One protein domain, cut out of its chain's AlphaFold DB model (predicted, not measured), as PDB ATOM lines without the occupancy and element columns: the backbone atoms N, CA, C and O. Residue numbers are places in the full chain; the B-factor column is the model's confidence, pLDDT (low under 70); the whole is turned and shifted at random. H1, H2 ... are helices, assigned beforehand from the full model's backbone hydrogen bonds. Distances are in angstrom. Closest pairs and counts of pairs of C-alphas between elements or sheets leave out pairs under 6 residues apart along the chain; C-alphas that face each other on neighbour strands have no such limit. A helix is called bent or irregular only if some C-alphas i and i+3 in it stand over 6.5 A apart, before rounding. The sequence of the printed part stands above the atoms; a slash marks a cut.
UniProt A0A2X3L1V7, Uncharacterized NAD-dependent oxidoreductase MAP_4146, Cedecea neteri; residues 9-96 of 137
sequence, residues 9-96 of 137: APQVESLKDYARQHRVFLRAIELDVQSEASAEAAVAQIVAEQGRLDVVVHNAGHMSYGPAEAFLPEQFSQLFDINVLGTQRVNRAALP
ATOM      1  N   ALA A   9     103.754  76.138  86.436       94.88
ATOM      2  CA  ALA A   9     104.036  75.491  85.154       94.88
ATOM      3  C   ALA A   9     102.810  74.779  84.533       94.88
ATOM      4  O   ALA A   9     102.580  74.951  83.333       94.88
ATOM      5  N   PRO A  10     101.948  74.065  85.294       95.62
ATOM      6  CA  PRO A  10     100.751  73.437  84.720       95.62
ATOM      7  C   PRO A  10      99.762  74.438  84.093       95.62
ATOM      8  O   PRO A  10      99.147  74.166  83.060       95.62
ATOM      9  N   GLN A  11      99.615  75.622  84.692       93.62
ATOM     10  CA  GLN A  11      98.757  76.702  84.203       93.62
ATOM     11  C   GLN A  11      99.334  77.321  82.927       93.62
ATOM     12  O   GLN A  11      98.583  77.672  82.016       93.62
ATOM     13  N   VAL A  12     100.662  77.427  82.838       94.88
ATOM     14  CA  VAL A  12     101.355  77.878  81.625       94.88
ATOM     15  C   VAL A  12     101.137  76.894  80.479       94.88
ATOM     16  O   VAL A  12     100.836  77.328  79.369       94.88
ATOM     17  N   GLU A  13     101.223  75.588  80.736       95.00
ATOM     18  CA  GLU A  13     100.918  74.570  79.723       95.00
ATOM     19  C   GLU A  13      99.447  74.619  79.292       95.00
ATOM     20  O   GLU A  13      99.159  74.678  78.099       95.00
ATOM     21  N   SER A  14      98.519  74.752  80.241       95.31
ATOM     22  CA  SER A  14      97.088  74.907  79.937       95.31
ATOM     23  C   SER A  14      96.811  76.142  79.063       95.31
ATOM     24  O   SER A  14      95.992  76.108  78.143       95.31
ATOM     25  N   LEU A  15      97.531  77.242  79.302       95.25
ATOM     26  CA  LEU A  15      97.450  78.454  78.489       95.25
ATOM     27  C   LEU A  15      98.001  78.238  77.071       95.25
ATOM     28  O   LEU A  15      97.412  78.738  76.109       95.25
ATOM     29  N   LYS A  16      99.090  77.474  76.915       94.88
ATOM     30  CA  LYS A  16      99.622  77.083  75.597       94.88
ATOM     31  C   LYS A  16      98.644  76.185  74.840       94.88
ATOM     32  O   LYS A  16      98.478  76.355  73.632       94.88
ATOM     33  N   ASP A  17      97.987  75.252  75.523       96.81
ATOM     34  CA  ASP A  17      96.960  74.385  74.936       96.81
ATOM     35  C   ASP A  17      95.786  75.204  74.411       96.81
ATOM     36  O   ASP A  17      95.421  75.086  73.239       96.81
ATOM     37  N   TYR A  18      95.264  76.112  75.238       96.25
ATOM     38  CA  TYR A  18      94.190  77.019  74.850       96.25
ATOM     39  C   TYR A  18      94.586  77.889  73.647       96.25
ATOM     40  O   TYR A  18      93.828  78.019  72.682       96.25
ATOM     41  N   ALA A  19      95.801  78.449  73.658       96.06
ATOM     42  CA  ALA A  19      96.322  79.254  72.557       96.06
ATOM     43  C   ALA A  19      96.342  78.475  71.231       96.06
ATOM     44  O   ALA A  19      95.893  78.988  70.200       96.06
ATOM     45  N   ARG A  20      96.803  77.216  71.266       96.19
ATOM     46  CA  ARG A  20      96.832  76.316  70.104       96.19
ATOM     47  C   ARG A  20      95.430  75.979  69.603       96.19
ATOM     48  O   ARG A  20      95.175  76.102  68.407       96.19
ATOM     49  N   GLN A  21      94.526  75.597  70.503       97.88
ATOM     50  CA  GLN A  21      93.156  75.195  70.166       97.88
ATOM     51  C   GLN A  21      92.357  76.341  69.535       97.88
ATOM     52  O   GLN A  21      91.684  76.149  68.523       97.88
ATOM     53  N   HIS A  22      92.478  77.549  70.087       97.25
ATOM     54  CA  HIS A  22      91.708  78.713  69.647       97.25
ATOM     55  C   HIS A  22      92.442  79.597  68.631       97.25
ATOM     56  O   HIS A  22      91.886  80.597  68.179       97.25
ATOM     57  N   ARG A  23      93.671  79.227  68.240       96.25
ATOM     58  CA  ARG A  23      94.521  79.971  67.290       96.25
ATOM     59  C   ARG A  23      94.712  81.437  67.694       96.25
ATOM     60  O   ARG A  23      94.709  82.336  66.852       96.25
ATOM     61  N   VAL A  24      94.883  81.670  68.993       95.25
ATOM     62  CA  VAL A  24      95.145  82.991  69.578       95.25
ATOM     63  C   VAL A  24      96.584  83.072  70.073       95.25
ATOM     64  O   VAL A  24      97.181  82.070  70.454       95.25
ATOM     65  N   PHE A  25      97.151  84.277  70.081       92.06
ATOM     66  CA  PHE A  25      98.470  84.508  70.658       92.06
ATOM     67  C   PHE A  25      98.330  84.788  72.155       92.06
ATOM     68  O   PHE A  25      97.799  85.827  72.542       92.06
ATOM     69  N   LEU A  26      98.798  83.859  72.989       93.12
ATOM     70  CA  LEU A  26      98.888  84.029  74.437       93.12
ATOM     71  C   LEU A  26     100.293  83.652  74.891       93.12
ATOM     72  O   LEU A  26     100.846  82.642  74.454       93.12
ATOM     73  N   ARG A  27     100.855  84.455  75.792       91.44
ATOM     74  CA  ARG A  27     102.175  84.221  76.371       91.44
ATOM     75  C   ARG A  27     102.131  84.483  77.868       91.44
ATOM     76  O   ARG A  27     101.617  85.509  78.303       91.44
ATOM     77  N   ALA A  28     102.686  83.556  78.642       94.19
ATOM     78  CA  ALA A  28     102.910  83.761  80.063       94.19
ATOM     79  C   ALA A  28     104.170  84.610  80.272       94.19
ATOM     80  O   ALA A  28     105.217  84.328  79.687       94.19
ATOM     81  N   ILE A  29     104.051  85.641  81.106       94.69
ATOM     82  CA  ILE A  29     105.159  86.482  81.560       94.69
ATOM     83  C   ILE A  29     105.171  86.440  83.086       94.69
ATOM     84  O   ILE A  29     104.115  86.512  83.734       94.69
ATOM     85  N   GLU A  30     106.375  86.274  83.626       95.69
ATOM     86  CA  GLU A  30     106.635  86.269  85.059       95.69
ATOM     87  C   GLU A  30     106.291  87.649  85.628       95.69
ATOM     88  O   GLU A  30     106.760  88.671  85.132       95.69
ATOM     89  N   LEU A  31     105.424  87.687  86.634       96.00
ATOM     90  CA  LEU A  31     105.008  88.921  87.292       96.00
ATOM     91  C   LEU A  31     104.552  88.629  88.717       96.00
ATOM     92  O   LEU A  31     103.525  87.962  88.910       96.00
ATOM     93  N   ASP A  32     105.270  89.215  89.670       96.19
ATOM     94  CA  ASP A  32     104.877  89.409  91.058       96.19
ATOM     95  C   ASP A  32     104.362  90.833  91.285       96.19
ATOM     96  O   ASP A  32     105.135  91.785  91.294       96.19
ATOM     97  N   VAL A  33     103.064  90.985  91.549       96.12
ATOM     98  CA  VAL A  33     102.479  92.304  91.839       96.12
ATOM     99  C   VAL A  33     102.927  92.896  93.180       96.12
ATOM    100  O   VAL A  33     102.769  94.091  93.389       96.12
ATOM    101  N   GLN A  34     103.507  92.104  94.085       95.56
ATOM    102  CA  GLN A  34     104.076  92.602  95.344       95.56
ATOM    103  C   GLN A  34     105.511  93.136  95.168       95.56
ATOM    104  O   GLN A  34     106.043  93.769  96.076       95.56
ATOM    105  N   SER A  35     106.138  92.936  93.999       97.12
ATOM    106  CA  SER A  35     107.499  93.396  93.703       97.12
ATOM    107  C   SER A  35     107.498  94.468  92.613       97.12
ATOM    108  O   SER A  35     107.119  94.214  91.471       97.12
ATOM    109  N   GLU A  36     107.968  95.670  92.954       96.50
ATOM    110  CA  GLU A  36     108.098  96.785  92.002       96.50
ATOM    111  C   GLU A  36     109.045  96.422  90.849       96.50
ATOM    112  O   GLU A  36     108.657  96.523  89.687       96.50
ATOM    113  N   ALA A  37     110.215  95.856  91.159       97.50
ATOM    114  CA  ALA A  37     111.176  95.406  90.152       97.50
ATOM    115  C   ALA A  37     110.600  94.326  89.217       97.50
ATOM    116  O   ALA A  37     110.874  94.329  88.018       97.50
ATOM    117  N   SER A  38     109.771  93.410  89.738       97.38
ATOM    118  CA  SER A  38     109.102  92.406  88.899       97.38
ATOM    119  C   SER A  38     108.090  93.046  87.947       97.38
ATOM    120  O   SER A  38     108.039  92.673  86.774       97.38
ATOM    121  N   ALA A  39     107.316  94.028  88.420       96.81
ATOM    122  CA  ALA A  39     106.368  94.760  87.587       96.81
ATOM    123  C   ALA A  39     107.066  95.547  86.470       96.81
ATOM    124  O   ALA A  39     106.648  95.468  85.313       96.81
ATOM    125  N   GLU A  40     108.150  96.249  86.795       96.25
ATOM    126  CA  GLU A  40     108.964  96.981  85.821       96.25
ATOM    127  C   GLU A  40     109.566  96.049  84.769       96.25
ATOM    128  O   GLU A  40     109.413  96.296  83.572       96.25
ATOM    129  N   ALA A  41     110.178  94.940  85.195       96.88
ATOM    130  CA  ALA A  41     110.771  93.962  84.289       96.88
ATOM    131  C   ALA A  41     109.729  93.351  83.338       96.88
ATOM    132  O   ALA A  41     109.971  93.259  82.134       96.88
ATOM    133  N   ALA A  42     108.550  92.987  83.854       96.19
ATOM    134  CA  ALA A  42     107.474  92.421  83.047       96.19
ATOM    135  C   ALA A  42     106.967  93.414  81.990       96.19
ATOM    136  O   ALA A  42     106.806  93.052  80.823       96.19
ATOM    137  N   VAL A  43     106.737  94.675  82.374       95.38
ATOM    138  CA  VAL A  43     106.294  95.720  81.439       95.38
ATOM    139  C   VAL A  43     107.373  96.011  80.398       95.38
ATOM    140  O   VAL A  43     107.068  96.040  79.204       95.38
ATOM    141  N   ALA A  44     108.627  96.175  80.823       94.56
ATOM    142  CA  ALA A  44     109.749  96.419  79.924       94.56
ATOM    143  C   ALA A  44     109.904  95.287  78.900       94.56
ATOM    144  O   ALA A  44     110.061  95.554  77.709       94.56
ATOM    145  N   GLN A  45     109.774  94.032  79.336       95.00
ATOM    146  CA  GLN A  45     109.807  92.876  78.448       95.00
ATOM    147  C   GLN A  45     108.676  92.916  77.410       95.00
ATOM    148  O   GLN A  45     108.934  92.729  76.221       95.00
ATOM    149  N   ILE A  46     107.432  93.187  77.827       93.94
ATOM    150  CA  ILE A  46     106.290  93.279  76.901       93.94
ATOM    151  C   ILE A  46     106.545  94.350  75.841       93.94
ATOM    152  O   ILE A  46     106.331  94.111  74.653       93.94
ATOM    153  N   VAL A  47     107.011  95.525  76.261       92.31
ATOM    154  CA  VAL A  47     107.264  96.651  75.357       92.31
ATOM    155  C   VAL A  47     108.430  96.355  74.418       92.31
ATOM    156  O   VAL A  47     108.316  96.638  73.230       92.31
ATOM    157  N   ALA A  48     109.507  95.739  74.902       92.25
ATOM    158  CA  ALA A  48     110.639  95.352  74.061       92.25
ATOM    159  C   ALA A  48     110.231  94.349  72.969       92.25
ATOM    160  O   ALA A  48     110.696  94.437  71.836       92.25
ATOM    161  N   GLU A  49     109.340  93.410  73.291       91.31
ATOM    162  CA  GLU A  49     108.929  92.352  72.366       91.31
ATOM    163  C   GLU A  49     107.780  92.759  71.431       91.31
ATOM    164  O   GLU A  49     107.699  92.261  70.310       91.31
ATOM    165  N   GLN A  50     106.858  93.609  71.893       90.00
ATOM    166  CA  GLN A  50     105.618  93.943  71.174       90.00
ATOM    167  C   GLN A  50     105.555  95.405  70.711       90.00
ATOM    168  O   GLN A  50     104.651  95.776  69.962       90.00
ATOM    169  N   GLY A  51     106.473  96.258  71.174       88.44
ATOM    170  CA  GLY A  51     106.543  97.689  70.865       88.44
ATOM    171  C   GLY A  51     105.465  98.555  71.528       88.44
ATOM    172  O   GLY A  51     105.520  99.776  71.415       88.44
ATOM    173  N   ARG A  52     104.469  97.956  72.196       86.44
ATOM    174  CA  ARG A  52     103.334  98.658  72.820       86.44
ATOM    175  C   ARG A  52     102.661  97.825  73.909       86.44
ATOM    176  O   ARG A  52     102.704  96.596  73.876       86.44
ATOM    177  N   LEU A  53     101.964  98.511  74.811       87.44
ATOM    178  CA  LEU A  53     101.061  97.937  75.808       87.44
ATOM    179  C   LEU A  53      99.757  98.743  75.810       87.44
ATOM    180  O   LEU A  53      99.758  99.928  76.123       87.44
ATOM    181  N   ASP A  54      98.651  98.105  75.427       87.88
ATOM    182  CA  ASP A  54      97.374  98.805  75.209       87.88
ATOM    183  C   ASP A  54      96.416  98.740  76.390       87.88
ATOM    184  O   ASP A  54      95.681  99.684  76.670       87.88
ATOM    185  N   VAL A  55      96.366  97.575  77.028       89.81
ATOM    186  CA  VAL A  55      95.402  97.260  78.074       89.81
ATOM    187  C   VAL A  55      96.133  96.498  79.161       89.81
ATOM    188  O   VAL A  55      96.831  95.523  78.888       89.81
ATOM    189  N   VAL A  56      95.927  96.935  80.397       91.44
ATOM    190  CA  VAL A  56      96.346  96.221  81.598       91.44
ATOM    191  C   VAL A  56      95.090  95.758  82.316       91.44
ATOM    192  O   VAL A  56      94.168  96.542  82.538       91.44
ATOM    193  N   VAL A  57      95.056  94.476  82.673       92.25
ATOM    194  CA  VAL A  57      93.975  93.888  83.466       92.25
ATOM    195  C   VAL A  57      94.549  93.454  84.807       92.25
ATOM    196  O   VAL A  57      95.372  92.542  84.876       92.25
ATOM    197  N   HIS A  58      94.096  94.105  85.874       92.81
ATOM    198  CA  HIS A  58      94.469  93.764  87.244       92.81
ATOM    199  C   HIS A  58      93.672  92.546  87.708       92.81
ATOM    200  O   HIS A  58      92.552  92.677  88.189       92.81
ATOM    201  N   ASN A  59      94.241  91.358  87.498       90.38
ATOM    202  CA  ASN A  59      93.613  90.078  87.848       90.38
ATOM    203  C   ASN A  59      94.281  89.374  89.044       90.38
ATOM    204  O   ASN A  59      93.770  88.379  89.548       90.38
ATOM    205  N   ALA A  60      95.450  89.843  89.488       89.88
ATOM    206  CA  ALA A  60      96.069  89.302  90.690       89.88
ATOM    207  C   ALA A  60      95.262  89.752  91.910       89.88
ATOM    208  O   ALA A  60      95.072  90.949  92.115       89.88
ATOM    209  N   GLY A  61      94.799  88.796  92.707       89.44
ATOM    210  CA  GLY A  61      94.093  89.103  93.932       89.44
ATOM    211  C   GLY A  61      93.958  87.899  94.847       89.44
ATOM    212  O   GLY A  61      93.978  86.753  94.397       89.44
ATOM    213  N   HIS A  62      93.831  88.176  96.138       88.19
ATOM    214  CA  HIS A  62      93.520  87.189  97.161       88.19
ATOM    215  C   HIS A  62      92.296  87.644  97.957       88.19
ATOM    216  O   HIS A  62      92.055  88.840  98.119       88.19
ATOM    217  N   MET A  63      91.516  86.692  98.459       89.00
ATOM    218  CA  MET A  63      90.358  86.969  99.304       89.00
ATOM    219  C   MET A  63      90.384  86.052 100.522       89.00
ATOM    220  O   MET A  63      90.777  84.891 100.416       89.00
ATOM    221  N   SER A  64      89.964  86.589 101.661       86.56
ATOM    222  CA  SER A  64      89.765  85.843 102.903       86.56
ATOM    223  C   SER A  64      88.314  86.011 103.346       86.56
ATOM    224  O   SER A  64      87.746  87.091 103.180       86.56
ATOM    225  N   TYR A  65      87.716  84.950 103.888       90.44
ATOM    226  CA  TYR A  65      86.315  84.923 104.320       90.44
ATOM    227  C   TYR A  65      86.216  84.566 105.801       90.44
ATOM    228  O   TYR A  65      86.874  83.630 106.251       90.44
ATOM    229  N   GLY A  66      85.385  85.298 106.541       91.56
ATOM    230  CA  GLY A  66      85.163  85.091 107.971       91.56
ATOM    231  C   GLY A  66      84.636  86.353 108.663       91.56
ATOM    232  O   GLY A  66      84.534  87.400 108.017       91.56
ATOM    233  N   PRO A  67      84.294  86.261 109.958       93.12
ATOM    234  CA  PRO A  67      83.974  87.431 110.769       93.12
ATOM    235  C   PRO A  67      85.187  88.367 110.861       93.12
ATOM    236  O   PRO A  67      86.327  87.910 110.954       93.12
ATOM    237  N   ALA A  68      84.957  89.680 110.791       89.00
ATOM    238  CA  ALA A  68      86.028  90.669 110.653       89.00
ATOM    239  C   ALA A  68      86.981  90.679 111.863       89.00
ATOM    240  O   ALA A  68      88.187  90.842 111.700       89.00
ATOM    241  N   GLU A  69      86.447  90.445 113.061       94.25
ATOM    242  CA  GLU A  69      87.170  90.382 114.331       94.25
ATOM    243  C   GLU A  69      88.110  89.173 114.458       94.25
ATOM    244  O   GLU A  69      88.976  89.167 115.329       94.25
ATOM    245  N   ALA A  70      87.966  88.158 113.599       94.38
ATOM    246  CA  ALA A  70      88.835  86.981 113.603       94.38
ATOM    247  C   ALA A  70      90.138  87.181 112.813       94.38
ATOM    248  O   ALA A  70      90.994  86.294 112.818       94.38
ATOM    249  N   PHE A  71      90.295  88.316 112.127       94.69
ATOM    250  CA  PHE A  71      91.479  88.612 111.332       94.69
ATOM    251  C   PHE A  71      92.415  89.576 112.049       94.69
ATOM    252  O   PHE A  71      92.006  90.607 112.584       94.69
ATOM    253  N   LEU A  72      93.702  89.267 111.979       96.12
ATOM    254  CA  LEU A  72      94.755  90.160 112.428       96.12
ATOM    255  C   LEU A  72      94.941  91.316 111.424       96.12
ATOM    256  O   LEU A  72      94.818  91.101 110.209       96.12
ATOM    257  N   PRO A  73      95.297  92.531 111.880       95.50
ATOM    258  CA  PRO A  73      95.620  93.656 110.996       95.50
ATOM    259  C   PRO A  73      96.676  93.325 109.929       95.50
ATOM    260  O   PRO A  73      96.616  93.820 108.800       95.50
ATOM    261  N   GLU A  74      97.620  92.441 110.243       95.94
ATOM    262  CA  GLU A  74      98.671  91.982 109.333       95.94
ATOM    263  C   GLU A  74      98.088  91.176 108.166       95.94
ATOM    264  O   GLU A  74      98.538  91.319 107.028       95.94
ATOM    265  N   GLN A  75      97.044  90.380 108.413       93.75
ATOM    266  CA  GLN A  75      96.356  89.623 107.365       93.75
ATOM    267  C   GLN A  75      95.613  90.564 106.413       93.75
ATOM    268  O   GLN A  75      95.669  90.379 105.198       93.75
ATOM    269  N   PHE A  76      94.976  91.618 106.936       93.06
ATOM    270  CA  PHE A  76      94.404  92.664 106.087       93.06
ATOM    271  C   PHE A  76      95.484  93.380 105.282       93.06
ATOM    272  O   PHE A  76      95.334  93.544 104.073       93.06
ATOM    273  N   SER A  77      96.593  93.749 105.919       95.25
ATOM    274  CA  SER A  77      97.707  94.437 105.260       95.25
ATOM    275  C   SER A  77      98.244  93.644 104.065       95.25
ATOM    276  O   SER A  77      98.468  94.222 103.006       95.25
ATOM    277  N   GLN A  78      98.350  92.317 104.181       95.06
ATOM    278  CA  GLN A  78      98.730  91.437 103.068       95.06
ATOM    279  C   GLN A  78      97.712  91.462 101.916       95.06
ATOM    280  O   GLN A  78      98.095  91.537 100.748       95.06
ATOM    281  N   LEU A  79      96.409  91.443 102.218       94.31
ATOM    282  CA  LEU A  79      95.370  91.556 101.189       94.31
ATOM    283  C   LEU A  79      95.431  92.911 100.475       94.31
ATOM    284  O   LEU A  79      95.306  92.961  99.251       94.31
ATOM    285  N   PHE A  80      95.649  94.003 101.213       95.38
ATOM    286  CA  PHE A  80      95.831  95.337 100.637       95.38
ATOM    287  C   PHE A  80      97.094  95.418  99.777       95.38
ATOM    288  O   PHE A  80      97.055  96.012  98.696       95.38
ATOM    289  N   ASP A  81      98.189  94.796 100.210       96.50
ATOM    290  CA  ASP A  81      99.436  94.805  99.454       96.50
ATOM    291  C   ASP A  81      99.283  94.131  98.083       96.50
ATOM    292  O   ASP A  81      99.731  94.667  97.067       96.50
ATOM    293  N   ILE A  82      98.559  93.011  98.021       94.44
ATOM    294  CA  ILE A  82      98.287  92.297  96.766       94.44
ATOM    295  C   ILE A  82      97.248  93.043  95.921       94.44
ATOM    296  O   ILE A  82      97.492  93.333  94.749       94.44
ATOM    297  N   ASN A  83      96.083  93.337  96.504       94.44
ATOM    298  CA  ASN A  83      94.890  93.736  95.753       94.44
ATOM    299  C   ASN A  83      94.855  95.230  95.410       94.44
ATOM    300  O   ASN A  83      94.174  95.623  94.464       94.44
ATOM    301  N   VAL A  84      95.533  96.068  96.202       95.00
ATOM    302  CA  VAL A  84      95.500  97.532  96.066       95.00
ATOM    303  C   VAL A  84      96.870  98.048  95.653       95.00
ATOM    304  O   VAL A  84      97.020  98.625  94.573       95.00
ATOM    305  N   LEU A  85      97.890  97.811  96.481       96.81
ATOM    306  CA  LEU A  85      99.235  98.311  96.198       96.81
ATOM    307  C   LEU A  85      99.839  97.611  94.980       96.81
ATOM    308  O   LEU A  85     100.487  98.267  94.168       96.81
ATOM    309  N   GLY A  86      99.564  96.321  94.782       96.50
ATOM    310  CA  GLY A  86     100.021  95.589  93.606       96.50
ATOM    311  C   GLY A  86      99.490  96.161  92.293       96.50
ATOM    312  O   GLY A  86     100.255  96.360  91.347       96.50
ATOM    313  N   THR A  87      98.214  96.546  92.252       95.25
ATOM    314  CA  THR A  87      97.638  97.285  91.120       95.25
ATOM    315  C   THR A  87      98.361  98.607  90.881       95.25
ATOM    316  O   THR A  87      98.693  98.935  89.738       95.25
ATOM    317  N   GLN A  88      98.660  99.352  91.945       96.50
ATOM    318  CA  GLN A  88      99.365 100.621  91.817       96.50
ATOM    319  C   GLN A  88     100.809 100.451  91.317       96.50
ATOM    320  O   GLN A  88     101.244 101.237  90.475       96.50
ATOM    321  N   ARG A  89     101.539  99.421  91.764       96.88
ATOM    322  CA  ARG A  89     102.894  99.107  91.268       96.88
ATOM    323  C   ARG A  89     102.890  98.840  89.765       96.88
ATOM    324  O   ARG A  89     103.670  99.438  89.030       96.88
ATOM    325  N   VAL A  90     101.947  98.024  89.290       96.25
ATOM    326  CA  VAL A  90     101.804  97.739  87.854       96.25
ATOM    327  C   VAL A  90     101.426  98.998  87.067       96.25
ATOM    328  O   VAL A  90     101.985  99.236  85.999       96.25
ATOM    329  N   ASN A  91     100.532  99.846  87.590       95.81
ATOM    330  CA  ASN A  91     100.193 101.117  86.941       95.81
ATOM    331  C   ASN A  91     101.415 102.037  86.813       95.81
ATOM    332  O   ASN A  91     101.619 102.632  85.756       95.81
ATOM    333  N   ARG A  92     102.241 102.141  87.861       95.44
ATOM    334  CA  ARG A  92     103.467 102.953  87.826       95.44
ATOM    335  C   ARG A  92     104.465 102.459  86.782       95.44
ATOM    336  O   ARG A  92     105.092 103.296  86.146       95.44
ATOM    337  N   ALA A  93     104.568 101.150  86.571       94.69
ATOM    338  CA  ALA A  93     105.411 100.585  85.520       94.69
ATOM    339  C   ALA A  93     104.823 100.802  84.110       94.69
ATOM    340  O   ALA A  93     105.556 101.088  83.167       94.69
ATOM    341  N   ALA A  94     103.501 100.679  83.950       93.00
ATOM    342  CA  ALA A  94     102.842 100.664  82.641       93.00
ATOM    343  C   ALA A  94     102.466 102.046  82.077       93.00
ATOM    344  O   ALA A  94     102.444 102.222  80.862       93.00
ATOM    345  N   LEU A  95     102.126 103.023  82.921       88.75
ATOM    346  CA  LEU A  95     101.602 104.320  82.469       88.75
ATOM    347  C   LEU A  95     102.639 105.301  81.891       88.75
ATOM    348  O   LEU A  95     102.259 106.055  80.998       88.75
ATOM    349  N   PRO A  96     103.912 105.331  82.331       84.62
ATOM    350  CA  PRO A  96     104.920 106.222  81.748       84.62
ATOM    351  C   PRO A  96     105.306 105.883  80.301       84.62
ATOM    352  O   PRO A  96     106.103 106.600  79.698       84.62
TER     353      PRO A  96
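This is residues 9 to 96 of the 137 residues of the protein "Uncharacterized NAD-dependent oxidoreductase MAP_4146" of Cedecea neteri (UniProt A0A2X3L1V7). The model is an open, loosely built arrangement of three helices, in which the last part of the long, kinked helix H3 packs on H2 and the rest of H3 reaches away from it. H1 lies off on its own, joined to H2 by a long link, and a longer link from H2 folds back to the far end of H3, where residues 69 to 74 stick out. The printed part has 88 residues with three named helices, in the order H1, H2, H3, and no named strand; its class is all helix. The whole is loose, with a radius of gyration of the C-alphas of 16.0 A and spans of 48 by 33 by 19 A.

H3, residues 73 to 94, is the longest helix and has a kink of 33 degrees near residue 80. It is neither bent nor irregular, but only just: C-alphas 82 and 85 are 6.1 A apart. H3 touches H2, residues 36 to 50, with residues 89 to 94 alone. Their closest C-alphas are those of Glu 40 and Ala 93, 5.1 A apart. H2 and H3 run the same way at a shallow tilt of 32 degrees, only just short of steep, and their centres are 18.1 A apart. H1, residues 9 to 22, touches no helix and is apart from both H2 and H3. In H1 and H2 every O i to N i+4 pair is within hydrogen-bond range; in H3 it is 15 of 18.

H3 begins with C-alpha 73 at (95.620, 93.656, 110.996) and ends with C-alpha 94 at (102.842, 100.664, 82.641), 30.1 A from first to last C-alpha. H2, from Glu 36 to Gln 50, measures 21.2 A and has its C-alpha 36 at (108.098, 96.785, 92.002). H1, from Ala 9 to His 22, measures 20.1 A and starts at C-alpha 9, (104.036, 75.491, 85.154).

The two C-alphas farthest apart are those of Arg 23 and Glu 69, at 48.7 A. The first and last printed C-alphas, of Ala 9 and Pro 96, are 30.9 A apart. Both links are long: residues 23 to 35 between H1 and H2, and residues 51 to 72 between H2 and H3, of which 69 to 72 stand free, as do residues 73 and 74 of H3. The printed part has no cut. The mean pLDDT of the printed part is 93.8, and no printed residue is under 70.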